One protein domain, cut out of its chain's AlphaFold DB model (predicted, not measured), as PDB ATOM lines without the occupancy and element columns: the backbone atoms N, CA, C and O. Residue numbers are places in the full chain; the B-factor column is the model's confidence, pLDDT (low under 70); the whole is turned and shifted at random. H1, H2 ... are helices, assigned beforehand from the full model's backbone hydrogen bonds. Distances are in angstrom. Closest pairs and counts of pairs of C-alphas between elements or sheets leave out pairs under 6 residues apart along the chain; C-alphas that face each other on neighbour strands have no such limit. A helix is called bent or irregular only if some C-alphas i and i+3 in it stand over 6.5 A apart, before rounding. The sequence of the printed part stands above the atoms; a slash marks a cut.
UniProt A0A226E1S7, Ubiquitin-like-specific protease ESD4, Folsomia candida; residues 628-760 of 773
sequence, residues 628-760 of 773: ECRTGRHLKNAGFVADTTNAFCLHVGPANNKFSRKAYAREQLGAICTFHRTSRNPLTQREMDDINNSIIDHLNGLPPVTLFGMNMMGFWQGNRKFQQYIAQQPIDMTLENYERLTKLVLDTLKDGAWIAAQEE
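This is residues 628 to 760 of the 773 residues of the protein "Ubiquitin-like-specific protease ESD4" of Folsomia candida (UniProt A0A226E1S7). One long helix, H7, runs along one side as an arm, with H1 standing across it near its last residues and a cluster of helices, H2 to H6, toward its first residues. In the cluster H2 and H3 cross, and the short H4, H5 and H6 follow. The printed part has 133 residues with seven named helices, H1 to H7 in order, and no named strand: all helix. It is compact, with a radius of gyration of the C-alphas of 16.2 A, and spans 49 by 39 by 31 A.

H7, residues 735 to 760, touches H1, residues 628 to 637, with residues 749 to 756 alone, about perpendicular at 88 degrees; the closest C-alphas, Asn 637 and Ala 753, are 5.4 A apart. With residue 738 alone H7 only just touches H4, residues 704 to 711, over 3 pairs of C-alphas within 8 A, the closest being Val 705 and Tyr 738 at 6.6 A. H2, residues 655 to 668, touches H3, residues 685 to 697, at a steep tilt of 60 degrees, the same way; the closest C-alphas, Ala 665 and Ile 691, are 6.3 A apart. H5, residues 714 to 717, and H6, residues 720 to 728, only just touch, with 3 pairs within 8 A, and only at the corner; the closest C-alphas are Trp 716 and Phe 722, 6.5 A. H3 and H6 are close but not clearly touching, with C-alphas 696 and 722 at 6.5 A. Every O i to N i+4 pair is within hydrogen-bond range in H1, H3, H4, H6 and H7, and 8 of 10 in H2; H5 is too short for one.

H7 measures 37.6 A, from C-alpha 735 at (-30.438, -56.244, 4.394) to C-alpha 760 at (-67.248, -50.986, 9.766). H2 is 19.9 A long and irregular, with C-alphas 656 and 659 8.1 A apart; H3 is 18.2 A, H1 13.8 A, H6 12.5 A, H4 10.5 A and H5 5.0 A. H1 begins at C-alpha 628, (-53.422, -43.034, 21.163).

The C-alphas farthest apart, Arg 720 and Glu 759, are 49.6 A apart. The printed part has no cut; residues 638 to 654 and 669 to 684 are long links. Mean pLDDT of the printed part is 81.5, with 34 residues under 70: 628 to 640, 642, 671 to 680, 749 and 752 to 760.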
ATOM      1  N   GLU A 628     -53.767 -41.746  20.537       51.47
ATOM      2  CA  GLU A 628     -53.422 -43.034  21.163       51.47
ATOM      3  C   GLU A 628     -54.492 -44.111  20.989       51.47
ATOM      4  O   GLU A 628     -54.170 -45.291  20.841       51.47
ATOM      5  N   CYS A 629     -55.766 -43.715  20.936       50.84
ATOM      6  CA  CYS A 629     -56.824 -44.628  20.530       50.84
ATOM      7  C   CYS A 629     -56.673 -45.006  19.054       50.84
ATOM      8  O   CYS A 629     -57.005 -46.132  18.722       50.84
ATOM      9  N   ARG A 630     -56.112 -44.147  18.185       52.47
ATOM     10  CA  ARG A 630     -55.798 -44.513  16.787       52.47
ATOM     11  C   ARG A 630     -54.679 -45.551  16.690       52.47
ATOM     12  O   ARG A 630     -54.766 -46.445  15.860       52.47
ATOM     13  N   THR A 631     -53.652 -45.476  17.543       52.25
ATOM     14  CA  THR A 631     -52.498 -46.396  17.473       52.25
ATOM     15  C   THR A 631     -52.873 -47.814  17.890       52.25
ATOM     16  O   THR A 631     -52.517 -48.769  17.209       52.25
ATOM     17  N   GLY A 632     -53.612 -47.949  18.996       54.22
ATOM     18  CA  GLY A 632     -54.138 -49.244  19.429       54.22
ATOM     19  C   GLY A 632     -55.224 -49.769  18.493       54.22
ATOM     20  O   GLY A 632     -55.272 -50.965  18.246       54.22
ATOM     21  N   ARG A 633     -56.057 -48.881  17.932       53.78
ATOM     22  CA  ARG A 633     -57.133 -49.255  17.007       53.78
ATOM     23  C   ARG A 633     -56.610 -49.723  15.658       53.78
ATOM     24  O   ARG A 633     -57.057 -50.763  15.234       53.78
ATOM     25  N   HIS A 634     -55.641 -49.064  15.015       55.38
ATOM     26  CA  HIS A 634     -55.109 -49.557  13.731       55.38
ATOM     27  C   HIS A 634     -54.431 -50.924  13.854       55.38
ATOM     28  O   HIS A 634     -54.657 -51.783  13.014       55.38
ATOM     29  N   LEU A 635     -53.664 -51.148  14.928       60.78
ATOM     30  CA  LEU A 635     -53.060 -52.455  15.195       60.78
ATOM     31  C   LEU A 635     -54.126 -53.511  15.509       60.78
ATOM     32  O   LEU A 635     -54.126 -54.573  14.904       60.78
ATOM     33  N   LYS A 636     -55.077 -53.199  16.394       64.44
ATOM     34  CA  LYS A 636     -56.159 -54.121  16.760       64.44
ATOM     35  C   LYS A 636     -57.095 -54.430  15.585       64.44
ATOM     36  O   LYS A 636     -57.512 -55.570  15.441       64.44
ATOM     37  N   ASN A 637     -57.399 -53.431  14.761       59.47
ATOM     38  CA  ASN A 637     -58.182 -53.568  13.535       59.47
ATOM     39  C   ASN A 637     -57.433 -54.429  12.516       59.47
ATOM     40  O   ASN A 637     -58.050 -55.258  11.869       59.47
ATOM     41  N   ALA A 638     -56.101 -54.332  12.464       58.50
ATOM     42  CA  ALA A 638     -55.273 -55.243  11.682       58.50
ATOM     43  C   ALA A 638     -55.097 -56.644  12.302       58.50
ATOM     44  O   ALA A 638     -54.188 -57.376  11.919       58.50
ATOM     45  N   GLY A 639     -55.910 -57.010  13.299       66.12
ATOM     46  CA  GLY A 639     -55.813 -58.290  14.004       66.12
ATOM     47  C   GLY A 639     -54.554 -58.444  14.863       66.12
ATOM     48  O   GLY A 639     -54.307 -59.516  15.414       66.12
ATOM     49  N   PHE A 640     -53.749 -57.389  15.018       66.94
ATOM     50  CA  PHE A 640     -52.511 -57.449  15.780       66.94
ATOM     51  C   PHE A 640     -52.806 -57.410  17.280       66.94
ATOM     52  O   PHE A 640     -53.210 -56.386  17.845       66.94
ATOM     53  N   VAL A 641     -52.547 -58.531  17.947       70.00
ATOM     54  CA  VAL A 641     -52.511 -58.612  19.406       70.00
ATOM     55  C   VAL A 641     -51.074 -58.364  19.837       70.00
ATOM     56  O   VAL A 641     -50.180 -59.141  19.516       70.00
ATOM     57  N   ALA A 642     -50.845 -57.256  20.542       66.12
ATOM     58  CA  ALA A 642     -49.523 -56.975  21.081       66.12
ATOM     59  C   ALA A 642     -49.116 -58.104  22.033       66.12
ATOM     60  O   ALA A 642     -49.837 -58.394  22.989       66.12
ATOM     61  N   ASP A 643     -47.957 -58.706  21.785       72.25
ATOM     62  CA  ASP A 643     -47.373 -59.672  22.699       72.25
ATOM     63  C   ASP A 643     -46.896 -58.945  23.962       72.25
ATOM     64  O   ASP A 643     -45.801 -58.383  24.032       72.25
ATOM     65  N   THR A 644     -47.763 -58.916  24.968       76.06
ATOM     66  CA  THR A 644     -47.447 -58.326  26.265       76.06
ATOM     67  C   THR A 644     -46.616 -59.252  27.145       76.06
ATOM     68  O   THR A 644     -46.132 -58.796  28.175       76.06
ATOM     69  N   THR A 645     -46.452 -60.530  26.777       78.50
ATOM     70  CA  THR A 645     -45.671 -61.490  27.573       78.50
ATOM     71  C   THR A 645     -44.173 -61.229  27.454       78.50
ATOM     72  O   THR A 645     -43.455 -61.364  28.440       78.50
ATOM     73  N   ASN A 646     -43.732 -60.733  26.295       76.00
ATOM     74  CA  ASN A 646     -42.352 -60.316  26.044       76.00
ATOM     75  C   ASN A 646     -42.136 -58.797  26.185       76.00
ATOM     76  O   ASN A 646     -41.092 -58.265  25.802       76.00
ATOM     77  N   ALA A 647     -43.117 -58.065  26.720       81.94
ATOM     78  CA  ALA A 647     -42.989 -56.629  26.922       81.94
ATOM     79  C   ALA A 647     -42.116 -56.319  28.148       81.94
ATOM     80  O   ALA A 647     -42.365 -56.811  29.246       81.94
ATOM     81  N   PHE A 648     -41.144 -55.423  27.984       87.25
ATOM     82  CA  PHE A 648     -40.333 -54.902  29.083       87.25
ATOM     83  C   PHE A 648     -40.349 -53.370  29.118       87.25
ATOM     84  O   PHE A 648     -40.681 -52.691  28.142       87.25
ATOM     85  N   CYS A 649     -40.017 -52.807  30.279       91.25
ATOM     86  CA  CYS A 649     -39.948 -51.363  30.455       91.25
ATOM     87  C   CYS A 649     -38.617 -50.832  29.911       91.25
ATOM     88  O   CYS A 649     -37.594 -50.957  30.566       91.25
ATOM     89  N   LEU A 650     -38.638 -50.224  28.721       92.75
ATOM     90  CA  LEU A 650     -37.433 -49.657  28.110       92.75
ATOM     91  C   LEU A 650     -36.926 -48.397  28.822       92.75
ATOM     92  O   LEU A 650     -35.724 -48.180  28.872       92.75
ATOM     93  N   HIS A 651     -37.825 -47.527  29.297       95.00
ATOM     94  CA  HIS A 651     -37.480 -46.222  29.878       95.00
ATOM     95  C   HIS A 651     -38.567 -45.745  30.850       95.00
ATOM     96  O   HIS A 651     -39.753 -45.763  30.510       95.00
ATOM     97  N   VAL A 652     -38.166 -45.223  32.012       94.25
ATOM     98  CA  VAL A 652     -39.061 -44.591  32.999       94.25
ATOM     99  C   VAL A 652     -38.797 -43.086  33.038       94.25
ATOM    100  O   VAL A 652     -37.658 -42.640  33.142       94.25
ATOM    101  N   GLY A 653     -39.845 -42.265  32.950       92.06
ATOM    102  CA  GLY A 653     -39.689 -40.811  32.986       92.06
ATOM    103  C   GLY A 653     -40.946 -40.053  33.421       92.06
ATOM    104  O   GLY A 653     -42.002 -40.659  33.609       92.06
ATOM    105  N   PRO A 654     -40.846 -38.720  33.572       91.12
ATOM    106  CA  PRO A 654     -41.948 -37.861  33.991       91.12
ATOM    107  C   PRO A 654     -43.177 -37.951  33.073       91.12
ATOM    108  O   PRO A 654     -43.067 -37.977  31.844       91.12
ATOM    109  N   ALA A 655     -44.371 -37.943  33.674       85.69
ATOM    110  CA  ALA A 655     -45.634 -38.121  32.956       85.69
ATOM    111  C   ALA A 655     -45.966 -36.975  31.982       85.69
ATOM    112  O   ALA A 655     -46.636 -37.208  30.975       85.69
ATOM    113  N   ASN A 656     -45.490 -35.757  32.255       88.00
ATOM    114  CA  ASN A 656     -45.725 -34.572  31.423       88.00
ATOM    115  C   ASN A 656     -45.087 -34.681  30.026       88.00
ATOM    116  O   ASN A 656     -45.664 -34.178  29.069       88.00
ATOM    117  N   ASN A 657     -43.972 -35.410  29.891       87.88
ATOM    118  CA  ASN A 657     -43.266 -35.614  28.619       87.88
ATOM    119  C   ASN A 657     -43.417 -37.043  28.071       87.88
ATOM    120  O   ASN A 657     -42.715 -37.422  27.132       87.88
ATOM    121  N   LYS A 658     -44.327 -37.859  28.627       86.31
ATOM    122  CA  LYS A 658     -44.419 -39.298  28.312       86.31
ATOM    123  C   LYS A 658     -44.537 -39.593  26.813       86.31
ATOM    124  O   LYS A 658     -43.948 -40.555  26.329       86.31
ATOM    125  N   PHE A 659     -45.261 -38.756  26.066       80.12
ATOM    126  CA  PHE A 659     -45.465 -38.944  24.628       80.12
ATOM    127  C   PHE A 659     -44.218 -38.619  23.819       80.12
ATOM    128  O   PHE A 659     -43.848 -39.399  22.951       80.12
ATOM    129  N   SER A 660     -43.550 -37.511  24.132       86.19
ATOM    130  CA  SER A 660     -42.312 -37.102  23.472       86.19
ATOM    131  C   SER A 660     -41.185 -38.087  23.760       86.19
ATOM    132  O   SER A 660     -40.481 -38.480  22.840       86.19
ATOM    133  N   ARG A 661     -41.088 -38.590  25.001       91.94
ATOM    134  CA  ARG A 661     -40.143 -39.656  25.378       91.94
ATOM    135  C   ARG A 661     -40.412 -40.955  24.626       91.94
ATOM    136  O   ARG A 661     -39.510 -41.498  23.999       91.94
ATOM    137  N   LYS A 662     -41.667 -41.422  24.618       87.50
ATOM    138  CA  LYS A 662     -42.091 -42.612  23.860       87.50
ATOM    139  C   LYS A 662     -41.832 -42.454  22.364       87.50
ATOM    140  O   LYS A 662     -41.450 -43.415  21.700       87.50
ATOM    141  N   ALA A 663     -42.064 -41.258  21.833       82.69
ATOM    142  CA  ALA A 663     -41.776 -40.937  20.452       82.69
ATOM    143  C   ALA A 663     -40.267 -41.064  20.202       82.69
ATOM    144  O   ALA A 663     -39.859 -41.938  19.435       82.69
ATOM    145  N   TYR A 664     -39.448 -40.264  20.877       90.31
ATOM    146  CA  TYR A 664     -38.001 -40.265  20.688       90.31
ATOM    147  C   TYR A 664     -37.393 -41.669  20.831       90.31
ATOM    148  O   TYR A 664     -36.701 -42.116  19.926       90.31
ATOM    149  N   ALA A 665     -37.766 -42.433  21.866       91.75
ATOM    150  CA  ALA A 665     -37.300 -43.812  22.043       91.75
ATOM    151  C   ALA A 665     -37.592 -44.704  20.821       91.75
ATOM    152  O   ALA A 665     -36.718 -45.406  20.330       91.75
ATOM    153  N   ARG A 666     -38.813 -44.643  20.277       87.06
ATOM    154  CA  ARG A 666     -39.200 -45.403  19.075       87.06
ATOM    155  C   ARG A 666     -38.426 -44.996  17.820       87.06
ATOM    156  O   ARG A 666     -38.188 -45.843  16.974       87.06
ATOM    157  N   GLU A 667     -38.101 -43.711  17.690       86.12
ATOM    158  CA  GLU A 667     -37.292 -43.207  16.575       86.12
ATOM    159  C   GLU A 667     -35.869 -43.742  16.667       86.12
ATOM    160  O   GLU A 667     -35.354 -44.261  15.685       86.12
ATOM    161  N   GLN A 668     -35.285 -43.711  17.866       92.69
ATOM    162  CA  GLN A 668     -33.954 -44.251  18.102       92.69
ATOM    163  C   GLN A 668     -33.904 -45.773  17.954       92.69
ATOM    164  O   GLN A 668     -32.892 -46.298  17.526       92.69
ATOM    165  N   LEU A 669     -34.982 -46.509  18.214       91.12
ATOM    166  CA  LEU A 669     -34.996 -47.954  17.967       91.12
ATOM    167  C   LEU A 669     -35.060 -48.338  16.479       91.12
ATOM    168  O   LEU A 669     -34.961 -49.521  16.173       91.12
ATOM    169  N   GLY A 670     -35.285 -47.399  15.551       75.00
ATOM    170  CA  GLY A 670     -35.404 -47.716  14.120       75.00
ATOM    171  C   GLY A 670     -36.550 -48.681  13.782       75.00
ATOM    172  O   GLY A 670     -36.612 -49.209  12.675       75.00
ATOM    173  N   ALA A 671     -37.455 -48.935  14.734       62.12
ATOM    174  CA  ALA A 671     -38.554 -49.871  14.570       62.12
ATOM    175  C   ALA A 671     -39.500 -49.387  13.467       62.12
ATOM    176  O   ALA A 671     -39.642 -48.178  13.261       62.12
ATOM    177  N   ILE A 672     -40.194 -50.334  12.826       54.91
ATOM    178  CA  ILE A 672     -41.252 -50.104  11.835       54.91
ATOM    179  C   ILE A 672     -42.310 -49.183  12.452       54.91
ATOM    180  O   ILE A 672     -43.248 -49.604  13.132       54.91
ATOM    181  N   CYS A 673     -42.104 -47.881  12.288       54.66
ATOM    182  CA  CYS A 673     -42.946 -46.855  12.858       54.66
ATOM    183  C   CYS A 673     -44.033 -46.558  11.840       54.66
ATOM    184  O   CYS A 673     -43.816 -45.869  10.851       54.66
ATOM    185  N   THR A 674     -45.232 -47.044  12.126       45.38
ATOM    186  CA  THR A 674     -46.438 -46.878  11.308       45.38
ATOM    187  C   THR A 674     -46.925 -45.442  11.128       45.38
ATOM    188  O   THR A 674     -47.935 -45.229  10.465       45.38
ATOM    189  N   PHE A 675     -46.259 -44.438  11.705       50.78
ATOM    190  CA  PHE A 675     -46.771 -43.070  11.715       50.78
ATOM    191  C   PHE A 675     -45.657 -42.030  11.571       50.78
ATOM    192  O   PHE A 675     -44.736 -41.969  12.390       50.78
ATOM    193  N   HIS A 676     -45.805 -41.164  10.563       42.06
ATOM    194  CA  HIS A 676     -45.073 -39.904  10.439       42.06
ATOM    195  C   HIS A 676     -45.399 -38.966  11.610       42.06
ATOM    196  O   HIS A 676     -46.513 -38.969  12.141       42.06
ATOM    197  N   ARG A 677     -44.415 -38.166  12.034       53.75
ATOM    198  CA  ARG A 677     -44.496 -37.334  13.241       53.75
ATOM    199  C   ARG A 677     -44.325 -35.851  12.966       53.75
ATOM    200  O   ARG A 677     -43.745 -35.439  11.970       53.75
ATOM    201  N   THR A 678     -44.808 -35.076  13.932       47.97
ATOM    202  CA  THR A 678     -44.594 -33.637  14.087       47.97
ATOM    203  C   THR A 678     -43.104 -33.305  14.170       47.97
ATOM    204  O   THR A 678     -42.390 -33.912  14.964       47.97
ATOM    205  N   SER A 679     -42.660 -32.298  13.419       51.41
ATOM    206  CA  SER A 679     -41.256 -31.877  13.270       51.41
ATOM    207  C   SER A 679     -40.567 -31.348  14.541       51.41
ATOM    208  O   SER A 679     -39.376 -31.056  14.505       51.41
ATOM    209  N   ARG A 680     -41.275 -31.213  15.672       64.94
ATOM    210  CA  ARG A 680     -40.725 -30.688  16.932       64.94
ATOM    211  C   ARG A 680     -40.666 -31.774  18.008       64.94
ATOM    212  O   ARG A 680     -41.707 -32.257  18.452       64.94
ATOM    213  N   ASN A 681     -39.459 -32.102  18.471       78.06
ATOM    214  CA  ASN A 681     -39.238 -32.881  19.688       78.06
ATOM    215  C   ASN A 681     -39.026 -31.910  20.870       78.06
ATOM    216  O   ASN A 681     -38.019 -31.210  20.887       78.06
ATOM    217  N   PRO A 682     -39.953 -31.816  21.840       88.25
ATOM    218  CA  PRO A 682     -39.831 -30.885  22.964       88.25
ATOM    219  C   PRO A 682     -38.875 -31.370  24.068       88.25
ATOM    220  O   PRO A 682     -38.751 -30.692  25.086       88.25
ATOM    221  N   LEU A 683     -38.246 -32.542  23.918       93.00
ATOM    222  CA  LEU A 683     -37.293 -33.062  24.897       93.00
ATOM    223  C   LEU A 683     -35.998 -32.256  24.892       93.00
ATOM    224  O   LEU A 683     -35.465 -31.906  23.840       93.00
ATOM    225  N   THR A 684     -35.453 -32.017  26.081       94.94
ATOM    226  CA  THR A 684     -34.097 -31.465  26.203       94.94
ATOM    227  C   THR A 684     -33.046 -32.509  25.813       94.94
ATOM    228  O   THR A 684     -33.312 -33.710  25.868       94.94
ATOM    229  N   GLN A 685     -31.824 -32.072  25.480       94.56
ATOM    230  CA  GLN A 685     -30.724 -32.991  25.157       94.56
ATOM    231  C   GLN A 685     -30.475 -34.012  26.272       94.56
ATOM    232  O   GLN A 685     -30.362 -35.197  25.998       94.56
ATOM    233  N   ARG A 686     -30.518 -33.576  27.535       96.88
ATOM    234  CA  ARG A 686     -30.381 -34.467  28.692       96.88
ATOM    235  C   ARG A 686     -31.446 -35.561  28.715       96.88
ATOM    236  O   ARG A 686     -31.134 -36.713  28.968       96.88
ATOM    237  N   GLU A 687     -32.704 -35.218  28.443       96.31
ATOM    238  CA  GLU A 687     -33.779 -36.217  28.415       96.31
ATOM    239  C   GLU A 687     -33.643 -37.187  27.239       96.31
ATOM    240  O   GLU A 687     -34.050 -38.342  27.359       96.31
ATOM    241  N   MET A 688     -33.098 -36.722  26.112       96.19
ATOM    242  CA  MET A 688     -32.761 -37.568  24.967       96.19
ATOM    243  C   MET A 688     -31.612 -38.521  25.311       96.19
ATOM    244  O   MET A 688     -31.733 -39.721  25.080       96.19
ATOM    245  N   ASP A 689     -30.553 -38.023  25.947       96.38
ATOM    246  CA  ASP A 689     -29.420 -38.828  26.408       96.38
ATOM    247  C   ASP A 689     -29.847 -39.866  27.454       96.38
ATOM    248  O   ASP A 689     -29.417 -41.015  27.378       96.38
ATOM    249  N   ASP A 690     -30.743 -39.506  28.381       97.44
ATOM    250  CA  ASP A 690     -31.332 -40.440  29.348       97.44
ATOM    251  C   ASP A 690     -32.020 -41.617  28.634       97.44
ATOM    252  O   ASP A 690     -31.818 -42.772  29.005       97.44
ATOM    253  N   ILE A 691     -32.803 -41.341  27.583       96.75
ATOM    254  CA  ILE A 691     -33.476 -42.381  26.786       96.75
ATOM    255  C   ILE A 691     -32.456 -43.225  26.020       96.75
ATOM    256  O   ILE A 691     -32.573 -44.448  25.997       96.75
ATOM    257  N   ASN A 692     -31.450 -42.594  25.409       97.00
ATOM    258  CA  ASN A 692     -30.406 -43.287  24.654       97.00
ATOM    259  C   ASN A 692     -29.600 -44.235  25.548       97.00
ATOM    260  O   ASN A 692     -29.354 -45.376  25.164       97.00
ATOM    261  N   ASN A 693     -29.241 -43.792  26.755       97.38
ATOM    262  CA  ASN A 693     -28.585 -44.635  27.752       97.38
ATOM    263  C   ASN A 693     -29.489 -45.799  28.169       97.38
ATOM    264  O   ASN A 693     -29.034 -46.936  28.178       97.38
ATOM    265  N   SER A 694     -30.781 -45.544  28.393       97.56
ATOM    266  CA  SER A 694     -31.744 -46.601  28.719       97.56
ATOM    267  C   SER A 694     -31.874 -47.641  27.597       97.56
ATOM    268  O   SER A 694     -31.988 -48.831  27.876       97.56
ATOM    269  N   ILE A 695     -31.802 -47.234  26.323       96.94
ATOM    270  CA  ILE A 695     -31.756 -48.163  25.179       96.94
ATOM    271  C   ILE A 695     -30.475 -49.009  25.210       96.94
ATOM    272  O   ILE A 695     -30.548 -50.221  25.018       96.94
ATOM    273  N   ILE A 696     -29.319 -48.393  25.483       97.50
ATOM    274  CA  ILE A 696     -28.029 -49.096  25.590       97.50
ATOM    275  C   ILE A 696     -28.052 -50.131  26.723       97.50
ATOM    276  O   ILE A 696     -27.566 -51.249  26.550       97.50
ATOM    277  N   ASP A 697     -28.651 -49.790  27.860       97.12
ATOM    278  CA  ASP A 697     -28.749 -50.686  29.015       97.12
ATOM    279  C   ASP A 697     -29.653 -51.905  28.734       97.12
ATOM    280  O   ASP A 697     -29.536 -52.935  29.400       97.12
ATOM    281  N   HIS A 698     -30.514 -51.823  27.712       96.94
ATOM    282  CA  HIS A 698     -31.474 -52.864  27.341       96.94
ATOM    283  C   HIS A 698     -31.188 -53.539  25.989       96.94
ATOM    284  O   HIS A 698     -32.062 -54.238  25.479       96.94
ATOM    285  N   LEU A 699     -29.987 -53.397  25.406       95.94
ATOM    286  CA  LEU A 699     -29.674 -54.000  24.096       95.94
ATOM    287  C   LEU A 699     -29.904 -55.521  24.060       95.94
ATOM    288  O   LEU A 699     -30.448 -56.019  23.078       95.94
ATOM    289  N   ASN A 700     -29.601 -56.232  25.154       94.94
ATOM    290  CA  ASN A 700     -29.849 -57.677  25.294       94.94
ATOM    291  C   ASN A 700     -31.333 -58.073  25.199       94.94
ATOM    292  O   ASN A 700     -31.639 -59.226  24.917       94.94
ATOM    293  N   GLY A 701     -32.254 -57.144  25.474       90.81
ATOM    294  CA  GLY A 701     -33.696 -57.380  25.397       90.81
ATOM    295  C   GLY A 701     -34.309 -57.016  24.044       90.81
ATOM    296  O   GLY A 701     -35.493 -57.269  23.829       90.81
ATOM    297  N   LEU A 702     -33.546 -56.398  23.135       91.69
ATOM    298  CA  LEU A 702     -34.060 -55.967  21.840       91.69
ATOM    299  C   LEU A 702     -33.976 -57.100  20.808       91.69
ATOM    300  O   LEU A 702     -32.956 -57.782  20.719       91.69
ATOM    301  N   PRO A 703     -35.019 -57.296  19.979       89.81
ATOM    302  CA  PRO A 703     -35.007 -58.357  18.986       89.81
ATOM    303  C   PRO A 703     -33.980 -58.071  17.873       89.81
ATOM    304  O   PRO A 703     -33.772 -56.902  17.523       89.81
ATOM    305  N   PRO A 704     -33.396 -59.112  17.241       91.62
ATOM    306  CA  PRO A 704     -32.353 -58.963  16.219       91.62
ATOM    307  C   PRO A 704     -32.712 -57.997  15.083       91.62
ATOM    308  O   PRO A 704     -31.878 -57.203  14.661       91.62
ATOM    309  N   VAL A 705     -33.976 -57.994  14.643       89.44
ATOM    310  CA  VAL A 705     -34.475 -57.073  13.605       89.44
ATOM    311  C   VAL A 705     -34.377 -55.601  14.015       89.44
ATOM    312  O   VAL A 705     -34.056 -54.748  13.194       89.44
ATOM    313  N   THR A 706     -34.609 -55.294  15.294       91.12
ATOM    314  CA  THR A 706     -34.504 -53.926  15.823       91.12
ATOM    315  C   THR A 706     -33.042 -53.514  15.926       91.12
ATOM    316  O   THR A 706     -32.681 -52.436  15.468       91.12
ATOM    317  N   LEU A 707     -32.183 -54.398  16.442       94.00
ATOM    318  CA  LEU A 707     -30.744 -54.143  16.517       94.00
ATOM    319  C   LEU A 707     -30.125 -53.942  15.121       94.00
ATOM    320  O   LEU A 707     -29.270 -53.072  14.952       94.00
ATOM    321  N   PHE A 708     -30.592 -54.684  14.109       94.00
ATOM    322  CA  PHE A 708     -30.145 -54.518  12.724       94.00
ATOM    323  C   PHE A 708     -30.542 -53.141  12.183       94.00
ATOM    324  O   PHE A 708     -29.690 -52.407  11.685       94.00
ATOM    325  N   GLY A 709     -31.813 -52.758  12.352       90.50
ATOM    326  CA  GLY A 709     -32.311 -51.436  11.969       90.50
ATOM    327  C   GLY A 709     -31.543 -50.304  12.652       90.50
ATOM    328  O   GLY A 709     -31.111 -49.367  11.984       90.50
ATOM    329  N   MET A 710     -31.276 -50.429  13.957       94.44
ATOM    330  CA  MET A 710     -30.441 -49.485  14.704       94.44
ATOM    331  C   MET A 710     -29.033 -49.372  14.107       94.44
ATOM    332  O   MET A 710     -28.553 -48.261  13.915       94.44
ATOM    333  N   ASN A 711     -28.385 -50.483  13.746       95.06
ATOM    334  CA  ASN A 711     -27.034 -50.471  13.172       95.06
ATOM    335  C   ASN A 711     -26.946 -49.786  11.794       95.06
ATOM    336  O   ASN A 711     -25.883 -49.303  11.398       95.06
ATOM    337  N   MET A 712     -28.064 -49.693  11.075       91.31
ATOM    338  CA  MET A 712     -28.160 -48.950   9.816       91.31
ATOM    339  C   MET A 712     -28.330 -47.435  10.025       91.31
ATOM    340  O   MET A 712     -28.201 -46.663   9.076       91.31
ATOM    341  N   MET A 713     -28.611 -46.980  11.251       91.81
ATOM    342  CA  MET A 713     -28.814 -45.566  11.562       91.81
ATOM    343  C   MET A 713     -27.493 -44.872  11.904       91.81
ATOM    344  O   MET A 713     -26.763 -45.300  12.799       91.81
ATOM    345  N   GLY A 714     -27.239 -43.716  11.280       89.88
ATOM    346  CA  GLY A 714     -26.011 -42.942  11.507       89.88
ATOM    347  C   GLY A 714     -25.757 -42.577  12.979       89.88
ATOM    348  O   GLY A 714     -24.611 -42.574  13.420       89.88
ATOM    349  N   PHE A 715     -26.815 -42.346  13.768       94.00
ATOM    350  CA  PHE A 715     -26.699 -42.082  15.208       94.00
ATOM    351  C   PHE A 715     -26.012 -43.233  15.966       94.00
ATOM    352  O   PHE A 715     -25.073 -43.005  16.729       94.00
ATOM    353  N   TRP A 716     -26.435 -44.479  15.728       96.38
ATOM    354  CA  TRP A 716     -25.891 -45.655  16.414       96.38
ATOM    355  C   TRP A 716     -24.572 -46.145  15.827       96.38
ATOM    356  O   TRP A 716     -23.766 -46.727  16.552       96.38
ATOM    357  N   GLN A 717     -24.302 -45.863  14.552       95.25
ATOM    358  CA  GLN A 717     -22.978 -46.072  13.955       95.25
ATOM    359  C   GLN A 717     -21.900 -45.240  14.663       95.25
ATOM    360  O   GLN A 717     -20.788 -45.717  14.872       95.25
ATOM    361  N   GLY A 718     -22.249 -44.031  15.115       92.44
ATOM    362  CA  GLY A 718     -21.373 -43.191  15.936       92.44
ATOM    363  C   GLY A 718     -21.308 -43.581  17.419       92.44
ATOM    364  O   GLY A 718     -20.441 -43.089  18.145       92.44
ATOM    365  N   ASN A 719     -22.196 -44.452  17.910       97.25
ATOM    366  CA  ASN A 719     -22.271 -44.790  19.331       97.25
ATOM    367  C   ASN A 719     -21.346 -45.965  19.691       97.25
ATOM    368  O   ASN A 719     -21.643 -47.130  19.428       97.25
ATOM    369  N   ARG A 720     -20.237 -45.666  20.381       97.69
ATOM    370  CA  ARG A 720     -19.207 -46.656  20.741       97.69
ATOM    371  C   ARG A 720     -19.731 -47.846  21.554       97.69
ATOM    372  O   ARG A 720     -19.290 -48.964  21.305       97.69
ATOM    373  N   LYS A 721     -20.635 -47.629  22.520       97.56
ATOM    374  CA  LYS A 721     -21.159 -48.714  23.374       97.56
ATOM    375  C   LYS A 721     -22.021 -49.684  22.566       97.56
ATOM    376  O   LYS A 721     -21.865 -50.893  22.695       97.56
ATOM    377  N   PHE A 722     -22.877 -49.148  21.699       97.56
ATOM    378  CA  PHE A 722     -23.692 -49.954  20.795       97.56
ATOM    379  C   PHE A 722     -22.825 -50.750  19.806       97.56
ATOM    380  O   PHE A 722     -22.994 -51.956  19.682       97.56
ATOM    381  N   GLN A 723     -21.831 -50.123  19.171       97.69
ATOM    382  CA  GLN A 723     -20.938 -50.824  18.237       97.69
ATOM    383  C   GLN A 723     -20.116 -51.934  18.917       97.69
ATOM    384  O   GLN A 723     -19.928 -53.006  18.347       97.69
ATOM    385  N   GLN A 724     -19.677 -51.722  20.164       97.62
ATOM    386  CA  GLN A 724     -19.031 -52.772  20.963       97.62
ATOM    387  C   GLN A 724     -19.966 -53.957  21.228       97.62
ATOM    388  O   GLN A 724     -19.524 -55.100  21.145       97.62
ATOM    389  N   TYR A 725     -21.242 -53.691  21.513       97.69
ATOM    390  CA  TYR A 725     -22.255 -54.727  21.699       97.69
ATOM    391  C   TYR A 725     -22.473 -55.548  20.417       97.69
ATOM    392  O   TYR A 725     -22.402 -56.774  20.452       97.69
ATOM    393  N   ILE A 726     -22.647 -54.883  19.270       97.25
ATOM    394  CA  ILE A 726     -22.858 -55.537  17.965       97.25
ATOM    395  C   ILE A 726     -21.646 -56.382  17.553       97.25
ATOM    396  O   ILE A 726     -21.804 -57.466  17.001       97.25
ATOM    397  N   ALA A 727     -20.428 -55.927  17.859       96.25
ATOM    398  CA  ALA A 727     -19.216 -56.700  17.600       96.25
ATOM    399  C   ALA A 727     -19.131 -57.989  18.441       96.25
ATOM    400  O   ALA A 727     -18.541 -58.971  17.998       96.25
ATOM    401  N   GLN A 728     -19.703 -57.990  19.649       97.38
ATOM    402  CA  GLN A 728     -19.746 -59.162  20.533       97.38
ATOM    403  C   GLN A 728     -20.890 -60.121  20.186       97.38
ATOM    404  O   GLN A 728     -20.772 -61.322  20.420       97.38
ATOM    405  N   GLN A 729     -21.985 -59.596  19.637       95.06
ATOM    406  CA  GLN A 729     -23.157 -60.357  19.221       95.06
ATOM    407  C   GLN A 729     -23.500 -60.020  17.765       95.06
ATOM    408  O   GLN A 729     -24.370 -59.177  17.517       95.06
ATOM    409  N   PRO A 730     -22.812 -60.646  16.791       88.69
ATOM    410  CA  PRO A 730     -23.085 -60.396  15.388       88.69
ATOM    411  C   PRO A 730     -24.533 -60.768  15.069       88.69
ATOM    412  O   PRO A 730     -25.009 -61.852  15.403       88.69
ATOM    413  N   ILE A 731     -25.237 -59.841  14.425       92.69
ATOM    414  CA  ILE A 731     -26.625 -60.043  14.032       92.69
ATOM    415  C   ILE A 731     -26.640 -60.856  12.743       92.69
ATOM    416  O   ILE A 731     -26.208 -60.366  11.699       92.69
ATOM    417  N   ASP A 732     -27.180 -62.069  12.802       93.44
ATOM    418  CA  ASP A 732     -27.426 -62.894  11.618       93.44
ATOM    419  C   ASP A 732     -28.694 -62.417  10.886       93.44
ATOM    420  O   ASP A 732     -29.776 -62.998  10.978       93.44
ATOM    421  N   MET A 733     -28.592 -61.256  10.237       93.00
ATOM    422  CA  MET A 733     -29.659 -60.673   9.431       93.00
ATOM    423  C   MET A 733     -29.058 -59.963   8.224       93.00
ATOM    424  O   MET A 733     -28.152 -59.146   8.353       93.00
ATOM    425  N   THR A 734     -29.568 -60.272   7.035       94.00
ATOM    426  CA  THR A 734     -29.193 -59.583   5.797       94.00
ATOM    427  C   THR A 734     -30.099 -58.376   5.569       94.00
ATOM    428  O   THR A 734     -31.232 -58.339   6.059       94.00
ATOM    429  N   LEU A 735     -29.628 -57.402   4.784       89.12
ATOM    430  CA  LEU A 735     -30.438 -56.244   4.394       89.12
ATOM    431  C   LEU A 735     -31.732 -56.673   3.687       89.12
ATOM    432  O   LEU A 735     -32.803 -56.184   4.024       89.12
ATOM    433  N   GLU A 736     -31.644 -57.654   2.789       90.00
ATOM    434  CA  GLU A 736     -32.797 -58.225   2.086       90.00
ATOM    435  C   GLU A 736     -33.826 -58.825   3.059       90.00
ATOM    436  O   GLU A 736     -35.022 -58.549   2.959       90.00
ATOM    437  N   ASN A 737     -33.376 -59.597   4.056       88.00
ATOM    438  CA  ASN A 737     -34.268 -60.163   5.071       88.00
ATOM    439  C   ASN A 737     -34.933 -59.073   5.918       88.00
ATOM    440  O   ASN A 737     -36.123 -59.177   6.226       88.00
ATOM    441  N   TYR A 738     -34.182 -58.032   6.277       89.12
ATOM    442  CA  TYR A 738     -34.699 -56.886   7.017       89.12
ATOM    443  C   TYR A 738     -35.763 -56.118   6.218       89.12
ATOM    444  O   TYR A 738     -36.843 -55.833   6.743       89.12
ATOM    445  N   GLU A 739     -35.499 -55.820   4.946       84.25
ATOM    446  CA  GLU A 739     -36.441 -55.142   4.050       84.25
ATOM    447  C   GLU A 739     -37.698 -55.981   3.820       84.25
ATOM    448  O   GLU A 739     -38.810 -55.461   3.919       84.25
ATOM    449  N   ARG A 740     -37.544 -57.294   3.608       85.88
ATOM    450  CA  ARG A 740     -38.660 -58.235   3.452       85.88
ATOM    451  C   ARG A 740     -39.549 -58.280   4.693       85.88
ATOM    452  O   ARG A 740     -40.767 -58.192   4.566       85.88
ATOM    453  N   LEU A 741     -38.964 -58.394   5.889       82.38
ATOM    454  CA  LEU A 741     -39.717 -58.367   7.150       82.38
ATOM    455  C   LEU A 741     -40.406 -57.017   7.362       82.38
ATOM    456  O   LEU A 741     -41.564 -56.971   7.773       82.38
ATOM    457  N   THR A 742     -39.716 -55.924   7.038       81.19
ATOM    458  CA  THR A 742     -40.272 -54.572   7.145       81.19
ATOM    459  C   THR A 742     -41.480 -54.393   6.237       81.19
ATOM    460  O   THR A 742     -42.528 -53.924   6.685       81.19
ATOM    461  N   LYS A 743     -41.354 -54.822   4.980       80.75
ATOM    462  CA  LYS A 743     -42.428 -54.827   3.987       80.75
ATOM    463  C   LYS A 743     -43.601 -55.688   4.449       80.75
ATOM    464  O   LYS A 743     -44.711 -55.179   4.508       80.75
ATOM    465  N   LEU A 744     -43.353 -56.925   4.886       80.50
ATOM    466  CA  LEU A 744     -44.392 -57.838   5.371       80.50
ATOM    467  C   LEU A 744     -45.217 -57.227   6.509       80.50
ATOM    468  O   LEU A 744     -46.444 -57.299   6.495       80.50
ATOM    469  N   VAL A 745     -44.556 -56.612   7.491       76.75
ATOM    470  CA  VAL A 745     -45.246 -55.953   8.605       76.75
ATOM    471  C   VAL A 745     -46.056 -54.761   8.099       76.75
ATOM    472  O   VAL A 745     -47.222 -54.633   8.463       76.75
ATOM    473  N   LEU A 746     -45.482 -53.904   7.248       74.75
ATOM    474  CA  LEU A 746     -46.198 -52.760   6.675       74.75
ATOM    475  C   LEU A 746     -47.417 -53.182   5.850       74.75
ATOM    476  O   LEU A 746     -48.452 -52.528   5.948       74.75
ATOM    477  N   ASP A 747     -47.302 -54.251   5.070       77.50
ATOM    478  CA  ASP A 747     -48.385 -54.776   4.241       77.50
ATOM    479  C   ASP A 747     -49.475 -55.400   5.121       77.50
ATOM    480  O   ASP A 747     -50.628 -54.997   5.026       77.50
ATOM    481  N   THR A 748     -49.110 -56.216   6.119       73.38
ATOM    482  CA  THR A 748     -50.059 -56.770   7.110       73.38
ATOM    483  C   THR A 748     -50.862 -55.671   7.812       73.38
ATOM    484  O   THR A 748     -52.067 -55.788   8.033       73.38
ATOM    485  N   LEU A 749     -50.195 -54.572   8.166       67.50
ATOM    486  CA  LEU A 749     -50.833 -53.432   8.817       67.50
ATOM    487  C   LEU A 749     -51.780 -52.675   7.891       67.50
ATOM    488  O   LEU A 749     -52.787 -52.155   8.369       67.50
ATOM    489  N   LYS A 750     -51.458 -52.579   6.599       70.06
ATOM    490  CA  LYS A 750     -52.330 -51.957   5.597       70.06
ATOM    491  C   LYS A 750     -53.546 -52.833   5.326       70.06
ATOM    492  O   LYS A 750     -54.662 -52.336   5.434       70.06
ATOM    493  N   ASP A 751     -53.323 -54.112   5.047       73.31
ATOM    494  CA  ASP A 751     -54.363 -55.066   4.664       73.31
ATOM    495  C   ASP A 751     -55.366 -55.250   5.801       73.31
ATOM    496  O   ASP A 751     -56.573 -55.090   5.618       73.31
ATOM    497  N   GLY A 752     -54.871 -55.477   7.019       69.38
ATOM    498  CA  GLY A 752     -55.733 -55.637   8.180       69.38
ATOM    499  C   GLY A 752     -56.479 -54.349   8.565       69.38
ATOM    500  O   GLY A 752     -57.637 -54.402   8.971       69.38
ATOM    501  N   ALA A 753     -55.861 -53.171   8.416       63.31
ATOM    502  CA  ALA A 753     -56.555 -51.907   8.673       63.31
ATOM    503  C   ALA A 753     -57.643 -51.605   7.628       63.31
ATOM    504  O   ALA A 753     -58.613 -50.925   7.961       63.31
ATOM    505  N   TRP A 754     -57.477 -52.090   6.393       56.22
ATOM    506  CA  TRP A 754     -58.427 -51.910   5.298       56.22
ATOM    507  C   TRP A 754     -59.643 -52.830   5.423       56.22
ATOM    508  O   TRP A 754     -60.767 -52.348   5.326       56.22
ATOM    509  N   ILE A 755     -59.430 -54.117   5.722       63.53
ATOM    510  CA  ILE A 755     -60.515 -55.096   5.916       63.53
ATOM    511  C   ILE A 755     -61.466 -54.628   7.027       63.53
ATOM    512  O   ILE A 755     -62.668 -54.526   6.815       63.53
ATOM    513  N   ALA A 756     -60.924 -54.212   8.172       59.03
ATOM    514  CA  ALA A 756     -61.735 -53.702   9.278       59.03
ATOM    515  C   ALA A 756     -62.421 -52.353   8.979       59.03
ATOM    516  O   ALA A 756     -63.410 -52.012   9.623       59.03
ATOM    517  N   ALA A 757     -61.886 -51.553   8.049       56.91
ATOM    518  CA  ALA A 757     -62.543 -50.325   7.603       56.91
ATOM    519  C   ALA A 757     -63.712 -50.620   6.650       56.91
ATOM    520  O   ALA A 757     -64.715 -49.917   6.717       56.91
ATOM    521  N   GLN A 758     -63.605 -51.661   5.817       56.47
ATOM    522  CA  GLN A 758     -64.709 -52.138   4.979       56.47
ATOM    523  C   GLN A 758     -65.831 -52.757   5.823       56.47
ATOM    524  O   GLN A 758     -66.987 -52.396   5.639       56.47
ATOM    525  N   GLU A 759     -65.499 -53.598   6.807       61.22
ATOM    526  CA  GLU A 759     -66.497 -54.207   7.702       61.22
ATOM    527  C   GLU A 759     -67.249 -53.153   8.551       61.22
ATOM    528  O   GLU A 759     -68.469 -53.233   8.676       61.22
ATOM    529  N   GLU A 760     -66.575 -52.104   9.062       61.31
ATOM    530  CA  GLU A 760     -67.248 -50.986   9.766       61.31
ATOM    531  C   GLU A 760     -68.177 -50.159   8.834       61.31
ATOM    532  O   GLU A 760     -69.106 -49.511   9.325       61.31
TER     533      GLU A 760